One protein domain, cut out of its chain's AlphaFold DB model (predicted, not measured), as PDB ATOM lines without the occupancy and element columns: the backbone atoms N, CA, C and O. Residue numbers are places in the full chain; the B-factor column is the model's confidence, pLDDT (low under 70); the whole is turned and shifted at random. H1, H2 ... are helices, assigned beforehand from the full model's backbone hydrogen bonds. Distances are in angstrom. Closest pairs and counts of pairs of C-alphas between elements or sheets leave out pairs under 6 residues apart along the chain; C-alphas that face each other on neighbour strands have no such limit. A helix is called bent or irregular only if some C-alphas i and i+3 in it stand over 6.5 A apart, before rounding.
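What this domain is: This is residues 23 to 101 of the 370 residues of an uncharacterized protein of Oikopleura dioica (UniProt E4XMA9). Short helices H1 and H2 lie side by side, running opposite ways, nearest the middle; the longer H3 is apart from both, and H4 leads from its end towards H5, farthest out. Residues 87 to 101 run back from H5 past H2, and residues 23 to 29 stick out as a free tail. The printed part has 79 residues with five named helices, H1 to H5 in chain order, and no named strand; the class is all helix, with under half of the residues in named elements. It is compact, with a radius of gyration of the C-alphas of 13.1 A and spans of 35 by 31 by 23 A.

How they stand to each other: H1, residues 33 to 38, and H2, residues 42 to 50, form a helical hairpin; they only just touch, with 3 pairs of C-alphas within 8 A, the closest Tyr 36 and Ser 45 at 5.6 A, at a shallow tilt of 23 degrees, opposite ways. H3, residues 55 to 67, is apart from both. With residues 62 to 65 alone, H3 only just touches H4, residues 71 to 75, and only at the corner, with 3 pairs within 8 A; the closest C-alphas, Val 65 and Ser 71, are 5.8 A apart. H5, residues 81 to 86, is close to H4 but not clearly touching, the closest C-alphas being Phe 72 and Val 83 at 7.7 A. H2 and H3 have every O i to N i+4 pair within hydrogen-bond range; H1 has 0 of 2, H4 0 of 1 and H5 0 of 2, beside O i to N i+3 counts of 3 of 3, 1 of 2 and 2 of 3.

Where its parts are: H1 begins at C-alpha 33 (-12.107, 5.215, 38.606) and is 9.8 A long; H2 is 11.9 A. H3 is 18.6 A. H4, 8.6 A, is irregular, with C-alphas 71 and 74 7.1 A apart. H5, 9.8 A, ends at C-alpha 86 (4.938, 5.637, 30.330).

The domain as a whole: The C-alphas farthest apart, Phe 25 and Lys 67, are 37.8 A apart. The printed part has no cut, and the four links between helices are tight. Mean pLDDT of the printed part is 73.6; residues 23 to 32, 34, 76 to 84 and 94 to 101 are under 70.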
ATOM      1  N   PHE A  23     -17.356   4.607  50.427       43.16
ATOM      2  CA  PHE A  23     -18.474   5.355  49.843       43.16
ATOM      3  C   PHE A  23     -19.564   4.450  49.260       43.16
ATOM      4  O   PHE A  23     -20.676   4.918  49.051       43.16
ATOM      5  N   THR A  24     -19.286   3.170  49.004       44.69
ATOM      6  CA  THR A  24     -20.201   2.251  48.313       44.69
ATOM      7  C   THR A  24     -20.719   1.166  49.258       44.69
ATOM      8  O   THR A  24     -19.960   0.609  50.046       44.69
ATOM      9  N   PHE A  25     -22.008   0.827  49.177       44.28
ATOM     10  CA  PHE A  25     -22.552  -0.351  49.858       44.28
ATOM     11  C   PHE A  25     -22.303  -1.587  48.987       44.28
ATOM     12  O   PHE A  25     -22.943  -1.737  47.953       44.28
ATOM     13  N   GLY A  26     -21.370  -2.449  49.390       44.03
ATOM     14  CA  GLY A  26     -21.035  -3.688  48.680       44.03
ATOM     15  C   GLY A  26     -19.531  -3.940  48.690       44.03
ATOM     16  O   GLY A  26     -18.745  -3.016  48.491       44.03
ATOM     17  N   ASN A  27     -19.126  -5.186  48.942       41.81
ATOM     18  CA  ASN A  27     -17.711  -5.560  49.032       41.81
ATOM     19  C   ASN A  27     -17.121  -6.011  47.674       41.81
ATOM     20  O   ASN A  27     -15.943  -6.351  47.601       41.81
ATOM     21  N   SER A  28     -17.921  -6.082  46.608       43.72
ATOM     22  CA  SER A  28     -17.572  -6.747  45.339       43.72
ATOM     23  C   SER A  28     -17.125  -5.810  44.212       43.72
ATOM     24  O   SER A  28     -16.277  -6.198  43.407       43.72
ATOM     25  N   TYR A  29     -17.668  -4.590  44.120       49.72
ATOM     26  CA  TYR A  29     -17.316  -3.642  43.059       49.72
ATOM     27  C   TYR A  29     -16.318  -2.594  43.569       49.72
ATOM     28  O   TYR A  29     -16.684  -1.475  43.931       49.72
ATOM     29  N   GLU A  30     -15.031  -2.960  43.598       56.78
ATOM     30  CA  GLU A  30     -13.942  -2.009  43.839       56.78
ATOM     31  C   GLU A  30     -13.818  -1.058  42.641       56.78
ATOM     32  O   GLU A  30     -13.330  -1.405  41.563       56.78
ATOM     33  N   VAL A  31     -14.296   0.173  42.814       60.66
ATOM     34  CA  VAL A  31     -14.140   1.219  41.806       60.66
ATOM     35  C   VAL A  31     -12.720   1.772  41.898       60.66
ATOM     36  O   VAL A  31     -12.282   2.272  42.929       60.66
ATOM     37  N   HIS A  32     -11.987   1.695  40.793       68.00
ATOM     38  CA  HIS A  32     -10.656   2.287  40.635       68.00
ATOM     39  C   HIS A  32     -10.698   3.516  39.711       68.00
ATOM     40  O   HIS A  32      -9.687   3.932  39.151       68.00
ATOM     41  N   ASN A  33     -11.877   4.127  39.556       73.31
ATOM     42  CA  ASN A  33     -12.107   5.215  38.606       73.31
ATOM     43  C   ASN A  33     -11.264   6.466  38.901       73.31
ATOM     44  O   ASN A  33     -10.962   7.225  37.984       73.31
ATOM     45  N   LEU A  34     -10.849   6.663  40.158       69.38
ATOM     46  CA  LEU A  34      -9.995   7.784  40.565       69.38
ATOM     47  C   LEU A  34      -8.666   7.831  39.799       69.38
ATOM     48  O   LEU A  34      -8.150   8.918  39.555       69.38
ATOM     49  N   TRP A  35      -8.137   6.685  39.357       73.31
ATOM     50  CA  TRP A  35      -6.890   6.644  38.591       73.31
ATOM     51  C   TRP A  35      -6.994   7.369  37.248       73.31
ATOM     52  O   TRP A  35      -6.027   7.995  36.821       73.31
ATOM     53  N   TYR A  36      -8.168   7.373  36.612       79.12
ATOM     54  CA  TYR A  36      -8.367   8.077  35.343       79.12
ATOM     55  C   TYR A  36      -8.281   9.598  35.484       79.12
ATOM     56  O   TYR A  36      -7.950  10.277  34.515       79.12
ATOM     57  N   PHE A  37      -8.528  10.140  36.677       77.00
ATOM     58  CA  PHE A  37      -8.383  11.571  36.965       77.00
ATOM     59  C   PHE A  37      -6.929  11.997  37.195       77.00
ATOM     60  O   PHE A  37      -6.645  13.190  37.237       77.00
ATOM     61  N   LEU A  38      -6.002  11.045  37.339       75.06
ATOM     62  CA  LEU A  38      -4.570  11.334  37.440       75.06
ATOM     63  C   LEU A  38      -3.893  11.453  36.069       75.06
ATOM     64  O   LEU A  38      -2.786  11.977  35.986       75.06
ATOM     65  N   ILE A  39      -4.528  10.940  35.011       79.88
ATOM     66  CA  ILE A  39      -3.898  10.771  33.694       79.88
ATOM     67  C   ILE A  39      -4.666  11.415  32.535       79.88
ATOM     68  O   ILE A  39      -4.094  11.641  31.468       79.88
ATOM     69  N   CYS A  40      -5.940  11.737  32.739       83.25
ATOM     70  CA  CYS A  40      -6.735  12.522  31.808       83.25
ATOM     71  C   CYS A  40      -7.055  13.883  32.427       83.25
ATOM     72  O   CYS A  40      -7.069  14.032  33.651       83.25
ATOM     73  N   ASP A  41      -7.372  14.869  31.586       83.12
ATOM     74  CA  ASP A  41      -8.096  16.027  32.098       83.12
ATOM     75  C   ASP A  41      -9.464  15.572  32.633       83.12
ATOM     76  O   ASP A  41     -10.019  14.562  32.193       83.12
ATOM     77  N   TRP A  42     -10.015  16.310  33.593       75.81
ATOM     78  CA  TRP A  42     -11.231  15.887  34.280       75.81
ATOM     79  C   TRP A  42     -12.417  15.677  33.315       75.81
ATOM     80  O   TRP A  42     -13.129  14.689  33.481       75.81
ATOM     81  N   ARG A  43     -12.618  16.529  32.289       78.31
ATOM     82  CA  ARG A  43     -13.727  16.384  31.316       78.31
ATOM     83  C   ARG A  43     -13.578  15.096  30.534       78.31
ATOM     84  O   ARG A  43     -14.559  14.384  30.310       78.31
ATOM     85  N   THR A  44     -12.347  14.791  30.153       84.12
ATOM     86  CA  THR A  44     -11.981  13.537  29.512       84.12
ATOM     87  C   THR A  44     -12.251  12.360  30.446       84.12
ATOM     88  O   THR A  44     -12.968  11.452  30.043       84.12
ATOM     89  N   SER A  45     -11.785  12.377  31.701       83.94
ATOM     90  CA  SER A  45     -12.076  11.304  32.668       83.94
ATOM     91  C   SER A  45     -13.581  11.058  32.804       83.94
ATOM     92  O   SER A  45     -14.017   9.912  32.729       83.94
ATOM     93  N   TRP A  46     -14.382  12.119  32.952       81.25
ATOM     94  CA  TRP A  46     -15.842  12.022  33.052       81.25
ATOM     95  C   TRP A  46     -16.473  11.440  31.793       81.25
ATOM     96  O   TRP A  46     -17.238  10.481  31.876       81.25
ATOM     97  N   THR A  47     -16.103  11.974  30.628       83.50
ATOM     98  CA  THR A  47     -16.604  11.504  29.332       83.50
ATOM     99  C   THR A  47     -16.308  10.017  29.153       83.50
ATOM    100  O   THR A  47     -17.206   9.233  28.875       83.50
ATOM    101  N   LEU A  48     -15.064   9.605  29.398       87.19
ATOM    102  CA  LEU A  48     -14.629   8.225  29.212       87.19
ATOM    103  C   LEU A  48     -15.296   7.236  30.179       87.19
ATOM    104  O   LEU A  48     -15.514   6.074  29.827       87.19
ATOM    105  N   LEU A  49     -15.582   7.670  31.406       85.50
ATOM    106  CA  LEU A  49     -16.155   6.817  32.443       85.50
ATOM    107  C   LEU A  49     -17.671   6.678  32.331       85.50
ATOM    108  O   LEU A  49     -18.193   5.590  32.571       85.50
ATOM    109  N   TYR A  50     -18.379   7.743  31.965       83.75
ATOM    110  CA  TYR A  50     -19.812   7.836  32.242       83.75
ATOM    111  C   TYR A  50     -20.658   8.373  31.083       83.75
ATOM    112  O   TYR A  50     -21.876   8.229  31.137       83.75
ATOM    113  N   LYS A  51     -20.061   8.965  30.040       85.69
ATOM    114  CA  LYS A  51     -20.805   9.264  28.811       85.69
ATOM    115  C   LYS A  51     -20.939   7.965  28.015       85.69
ATOM    116  O   LYS A  51     -19.946   7.264  27.796       85.69
ATOM    117  N   THR A  52     -22.157   7.636  27.610       87.06
ATOM    118  CA  THR A  52     -22.388   6.630  26.571       87.06
ATOM    119  C   THR A  52     -21.769   7.130  25.271       87.06
ATOM    120  O   THR A  52     -21.744   8.334  25.005       87.06
ATOM    121  N   ILE A  53     -21.154   6.220  24.522       83.88
ATOM    122  CA  ILE A  53     -20.475   6.559  23.273       83.88
ATOM    123  C   ILE A  53     -20.804   5.527  22.207       83.88
ATOM    124  O   ILE A  53     -20.855   4.326  22.493       83.88
ATOM    125  N   ASP A  54     -20.996   6.000  20.981       84.25
ATOM    126  CA  ASP A  54     -21.176   5.126  19.827       84.25
ATOM    127  C   ASP A  54     -19.828   4.587  19.300       84.25
ATOM    128  O   ASP A  54     -18.745   4.934  19.782       84.25
ATOM    129  N   GLU A  55     -19.879   3.691  18.309       86.69
ATOM    130  CA  GLU A  55     -18.672   3.100  17.711       86.69
ATOM    131  C   GLU A  55     -17.800   4.126  16.976       86.69
ATOM    132  O   GLU A  55     -16.580   3.972  16.910       86.69
ATOM    133  N   LYS A  56     -18.391   5.194  16.434       87.56
ATOM    134  CA  LYS A  56     -17.632   6.247  15.760       87.56
ATOM    135  C   LYS A  56     -16.850   7.066  16.786       87.56
ATOM    136  O   LYS A  56     -15.639   7.198  16.649       87.56
ATOM    137  N   GLU A  57     -17.517   7.538  17.835       85.81
ATOM    138  CA  GLU A  57     -16.886   8.236  18.957       85.81
ATOM    139  C   GLU A  57     -15.816   7.360  19.618       85.81
ATOM    140  O   GLU A  57     -14.747   7.849  19.974       85.81
ATOM    141  N   ARG A  58     -16.059   6.049  19.747       89.38
ATOM    142  CA  ARG A  58     -15.068   5.100  20.270       89.38
ATOM    143  C   ARG A  58     -13.795   5.066  19.426       89.38
ATOM    144  O   ARG A  58     -12.711   5.123  20.006       89.38
ATOM    145  N   ASN A  59     -13.920   5.013  18.100       89.56
ATOM    146  CA  ASN A  59     -12.773   5.035  17.189       89.56
ATOM    147  C   ASN A  59     -12.011   6.366  17.272       89.56
ATOM    148  O   ASN A  59     -10.784   6.362  17.379       89.56
ATOM    149  N   ASP A  60     -12.727   7.493  17.318       88.69
ATOM    150  CA  ASP A  60     -12.120   8.821  17.466       88.69
ATOM    151  C   ASP A  60     -11.325   8.930  18.784       88.69
ATOM    152  O   ASP A  60     -10.225   9.489  18.830       88.69
ATOM    153  N   ILE A  61     -11.854   8.358  19.870       88.81
ATOM    154  CA  ILE A  61     -11.179   8.302  21.172       88.81
ATOM    155  C   ILE A  61      -9.962   7.374  21.126       88.81
ATOM    156  O   ILE A  61      -8.917   7.731  21.674       88.81
ATOM    157  N   ASP A  62     -10.071   6.206  20.486       90.00
ATOM    158  CA  ASP A  62      -8.959   5.261  20.346       90.00
ATOM    159  C   ASP A  62      -7.765   5.922  19.635       90.00
ATOM    160  O   ASP A  62      -6.639   5.821  20.126       90.00
ATOM    161  N   GLU A  63      -7.995   6.723  18.586       89.12
ATOM    162  CA  GLU A  63      -6.923   7.492  17.939       89.12
ATOM    163  C   GLU A  63      -6.226   8.483  18.886       89.12
ATOM    164  O   GLU A  63      -5.003   8.657  18.835       89.12
ATOM    165  N   VAL A  64      -6.987   9.182  19.734       87.69
ATOM    166  CA  VAL A  64      -6.429  10.134  20.713       87.69
ATOM    167  C   VAL A  64      -5.597   9.389  21.757       87.69
ATOM    168  O   VAL A  64      -4.472   9.792  22.066       87.69
ATOM    169  N   VAL A  65      -6.120   8.278  22.271       87.12
ATOM    170  CA  VAL A  65      -5.453   7.438  23.273       87.12
ATOM    171  C   VAL A  65      -4.147   6.850  22.724       87.12
ATOM    172  O   VAL A  65      -3.133   6.840  23.431       87.12
ATOM    173  N   GLU A  66      -4.131   6.415  21.463       87.19
ATOM    174  CA  GLU A  66      -2.921   5.939  20.786       87.19
ATOM    175  C   GLU A  66      -1.874   7.045  20.619       87.19
ATOM    176  O   GLU A  66      -0.708   6.843  20.972       87.19
ATOM    177  N   LYS A  67      -2.280   8.245  20.175       86.25
ATOM    178  CA  LYS A  67      -1.383   9.413  20.047       86.25
ATOM    179  C   LYS A  67      -0.729   9.788  21.384       86.25
ATOM    180  O   LYS A  67       0.431  10.201  21.404       86.25
ATOM    181  N   CYS A  68      -1.428   9.590  22.504       82.50
ATOM    182  CA  CYS A  68      -0.903   9.820  23.856       82.50
ATOM    183  C   CYS A  68      -0.055   8.663  24.424       82.50
ATOM    184  O   CYS A  68       0.438   8.770  25.551       82.50
ATOM    185  N   ASN A  69       0.149   7.571  23.672       82.25
ATOM    186  CA  ASN A  69       0.791   6.336  24.140       82.25
ATOM    187  C   ASN A  69       0.096   5.743  25.386       82.25
ATOM    188  O   ASN A  69       0.750   5.261  26.312       82.25
ATOM    189  N   ALA A  70      -1.238   5.814  25.418       81.69
ATOM    190  CA  ALA A  70      -2.058   5.456  26.570       81.69
ATOM    191  C   ALA A  70      -3.015   4.282  26.305       81.69
ATOM    192  O   ALA A  70      -4.004   4.119  27.014       81.69
ATOM    193  N   SER A  71      -2.727   3.424  25.323       82.06
ATOM    194  CA  SER A  71      -3.561   2.262  24.946       82.06
ATOM    195  C   SER A  71      -3.888   1.314  26.110       82.06
ATOM    196  O   SER A  71      -4.908   0.628  26.112       82.06
ATOM    197  N   PHE A  72      -3.063   1.323  27.155       78.12
ATOM    198  CA  PHE A  72      -3.284   0.584  28.392       78.12
ATOM    199  C   PHE A  72      -4.408   1.149  29.280       78.12
ATOM    200  O   PHE A  72      -4.743   0.513  30.276       78.12
ATOM    201  N   ILE A  73      -5.000   2.307  28.955       80.44
ATOM    202  CA  ILE A  73      -6.040   2.970  29.760       80.44
ATOM    203  C   ILE A  73      -7.219   2.041  30.079       80.44
ATOM    204  O   ILE A  73      -7.724   2.027  31.202       80.44
ATOM    205  N   LYS A  74      -7.592   1.161  29.144       79.12
ATOM    206  CA  LYS A  74      -8.655   0.160  29.344       79.12
ATOM    207  C   LYS A  74      -8.321  -0.850  30.464       79.12
ATOM    208  O   LYS A  74      -9.229  -1.402  31.076       79.12
ATOM    209  N   ASN A  75      -7.037  -1.010  30.802       73.69
ATOM    210  CA  ASN A  75      -6.509  -1.990  31.759       73.69
ATOM    211  C   ASN A  75      -5.956  -1.373  33.063       73.69
ATOM    212  O   ASN A  75      -5.462  -2.105  33.918       73.69
ATOM    213  N   ILE A  76      -6.072  -0.051  33.265       68.19
ATOM    214  CA  ILE A  76      -5.556   0.668  34.460       68.19
ATOM    215  C   ILE A  76      -6.190   0.213  35.781       68.19
ATOM    216  O   ILE A  76      -5.672   0.499  36.855       68.19
ATOM    217  N   LYS A  77      -7.286  -0.547  35.738       60.91
ATOM    218  CA  LYS A  77      -7.901  -1.120  36.943       60.91
ATOM    219  C   LYS A  77      -6.978  -2.120  37.665       60.91
ATOM    220  O   LYS A  77      -7.244  -2.450  38.814       60.91
ATOM    221  N   GLY A  78      -5.892  -2.582  37.034       57.12
ATOM    222  CA  GLY A  78      -4.811  -3.290  37.721       57.12
ATOM    223  C   GLY A  78      -3.902  -2.323  38.488       57.12
ATOM    224  O   GLY A  78      -3.554  -1.267  37.978       57.12
ATOM    225  N   ARG A  79      -3.454  -2.694  39.696       55.72
ATOM    226  CA  ARG A  79      -2.551  -1.890  40.559       55.72
ATOM    227  C   ARG A  79      -1.147  -1.627  39.971       55.72
ATOM    228  O   ARG A  79      -0.237  -1.254  40.708       55.72
ATOM    229  N   ASP A  80      -0.942  -1.835  38.674       63.72
ATOM    230  CA  ASP A  80       0.339  -1.612  38.015       63.72
ATOM    231  C   ASP A  80       0.546  -0.119  37.714       63.72
ATOM    232  O   ASP A  80       0.335   0.389  36.612       63.72
ATOM    233  N   VAL A  81       0.984   0.603  38.741       63.31
ATOM    234  CA  VAL A  81       1.350   2.022  38.660       63.31
ATOM    235  C   VAL A  81       2.581   2.281  37.783       63.31
ATOM    236  O   VAL A  81       2.805   3.426  37.390       63.31
ATOM    237  N   SER A  82       3.356   1.248  37.409       68.94
ATOM    238  CA  SER A  82       4.523   1.402  36.521       68.94
ATOM    239  C   SER A  82       4.139   1.884  35.120       68.94
ATOM    240  O   SER A  82       4.970   2.382  34.361       68.94
ATOM    241  N   VAL A  83       2.861   1.753  34.762       68.19
ATOM    242  CA  VAL A  83       2.355   2.179  33.463       68.19
ATOM    243  C   VAL A  83       2.096   3.692  33.424       68.19
ATOM    244  O   VAL A  83       2.197   4.298  32.359       68.19
ATOM    245  N   ILE A  84       1.894   4.345  34.579       68.25
ATOM    246  CA  ILE A  84       1.719   5.806  34.672       68.25
ATOM    247  C   ILE A  84       2.976   6.540  34.188       68.25
ATOM    248  O   ILE A  84       2.870   7.529  33.466       68.25
ATOM    249  N   SER A  85       4.178   6.030  34.486       70.19
ATOM    250  CA  SER A  85       5.433   6.656  34.041       70.19
ATOM    251  C   SER A  85       5.672   6.565  32.529       70.19
ATOM    252  O   SER A  85       6.623   7.160  32.027       70.19
ATOM    253  N   LYS A  86       4.850   5.802  31.793       73.25
ATOM    254  CA  LYS A  86       4.938   5.637  30.330       73.25
ATOM    255  C   LYS A  86       4.051   6.629  29.565       73.25
ATOM    256  O   LYS A  86       4.152   6.703  28.337       73.25
ATOM    257  N   ILE A  87       3.198   7.376  30.270       73.50
ATOM    258  CA  ILE A  87       2.311   8.390  29.688       73.50
ATOM    259  C   ILE A  87       3.138   9.595  29.260       73.50
ATOM    260  O   ILE A  87       3.902  10.147  30.049       73.50
ATOM    261  N   ARG A  88       2.984  10.008  27.999       75.94
ATOM    262  CA  ARG A  88       3.741  11.135  27.431       75.94
ATOM    263  C   ARG A  88       3.062  12.484  27.649       75.94
ATOM    264  O   ARG A  88       3.738  13.505  27.687       75.94
ATOM    265  N   SER A  89       1.739  12.486  27.767       81.00
ATOM    266  CA  SER A  89       0.924  13.687  27.919       81.00
ATOM    267  C   SER A  89      -0.397  13.358  28.602       81.00
ATOM    268  O   SER A  89      -0.882  12.232  28.501       81.00
ATOM    269  N   ILE A  90      -1.005  14.361  29.235       81.69
ATOM    270  CA  ILE A  90      -2.386  14.269  29.717       81.69
ATOM    271  C   ILE A  90      -3.294  13.951  28.527       81.69
ATOM    272  O   ILE A  90      -3.177  14.576  27.470       81.69
ATOM    273  N   ILE A  91      -4.181  12.975  28.695       82.31
ATOM    274  CA  ILE A  91      -5.150  12.609  27.661       82.31
ATOM    275  C   ILE A  91      -6.267  13.644  27.689       82.31
ATOM    276  O   ILE A  91      -6.907  13.837  28.727       82.31
ATOM    277  N   SER A  92      -6.486  14.300  26.551       84.31
ATOM    278  CA  SER A  92      -7.552  15.283  26.391       84.31
ATOM    279  C   SER A  92      -8.323  15.049  25.102       84.31
ATOM    280  O   SER A  92      -7.746  15.062  24.015       84.31
ATOM    281  N   ILE A  93      -9.626  14.797  25.236       80.19
ATOM    282  CA  ILE A  93     -10.545  14.604  24.116       80.19
ATOM    283  C   ILE A  93     -11.134  15.973  23.738       80.19
ATOM    284  O   ILE A  93     -11.821  16.583  24.566       80.19
ATOM    285  N   PRO A  94     -10.916  16.450  22.495       65.44
ATOM    286  CA  PRO A  94     -11.342  17.783  22.054       65.44
ATOM    287  C   PRO A  94     -12.855  18.017  22.162       65.44
ATOM    288  O   PRO A  94     -13.286  19.122  22.476       65.44
ATOM    289  N   SER A  95     -13.647  16.962  21.948       64.56
ATOM    290  CA  SER A  95     -15.115  16.964  22.020       64.56
ATOM    291  C   SER A  95     -15.627  16.313  23.309       64.56
ATOM    292  O   SER A  95     -16.607  15.568  23.290       64.56
ATOM    293  N   SER A  96     -14.935  16.520  24.433       60.12
ATOM    294  CA  SER A  96     -15.446  16.068  25.732       60.12
ATOM    295  C   SER A  96     -16.806  16.721  26.018       60.12
ATOM    296  O   SER A  96     -17.038  17.876  25.660       60.12
ATOM    297  N   SER A  97     -17.735  15.944  26.588       57.97
ATOM    298  CA  SER A  97     -19.154  16.316  26.664       57.97
ATOM    299  C   SER A  97     -19.360  17.707  27.271       57.97
ATOM    300  O   SER A  97     -18.896  17.978  28.380       57.97
ATOM    301  N   THR A  98     -20.108  18.571  26.578       56.06
ATOM    302  CA  THR A  98     -20.524  19.889  27.092       56.06
ATOM    303  C   THR A  98     -21.564  19.784  28.202       56.06
ATOM    304  O   THR A  98     -21.775  20.758  28.920       56.06
ATOM    305  N   ILE A  99     -22.164  18.600  28.377       57.97
ATOM    306  CA  ILE A  99     -23.060  18.282  29.495       57.97
ATOM    307  C   ILE A  99     -22.320  18.468  30.835       57.97
ATOM    308  O   ILE A  99     -22.934  18.804  31.843       57.97
ATOM    309  N   PHE A 100     -20.986  18.318  30.861       59.56
ATOM    310  CA  PHE A 100     -20.187  18.438  32.082       59.56
ATOM    311  C   PHE A 100     -19.505  19.808  32.173       59.56
ATOM    312  O   PHE A 100     -18.504  20.077  31.502       59.56
ATOM    313  N   CYS A 101     -20.010  20.674  33.055       54.78
ATOM    314  CA  CYS A 101     -19.458  22.007  33.293       54.78
ATOM    315  C   CYS A 101     -18.903  22.131  34.718       54.78
ATOM    316  O   CYS A 101     -19.678  22.141  35.661       54.78
TER     317      CYS A 101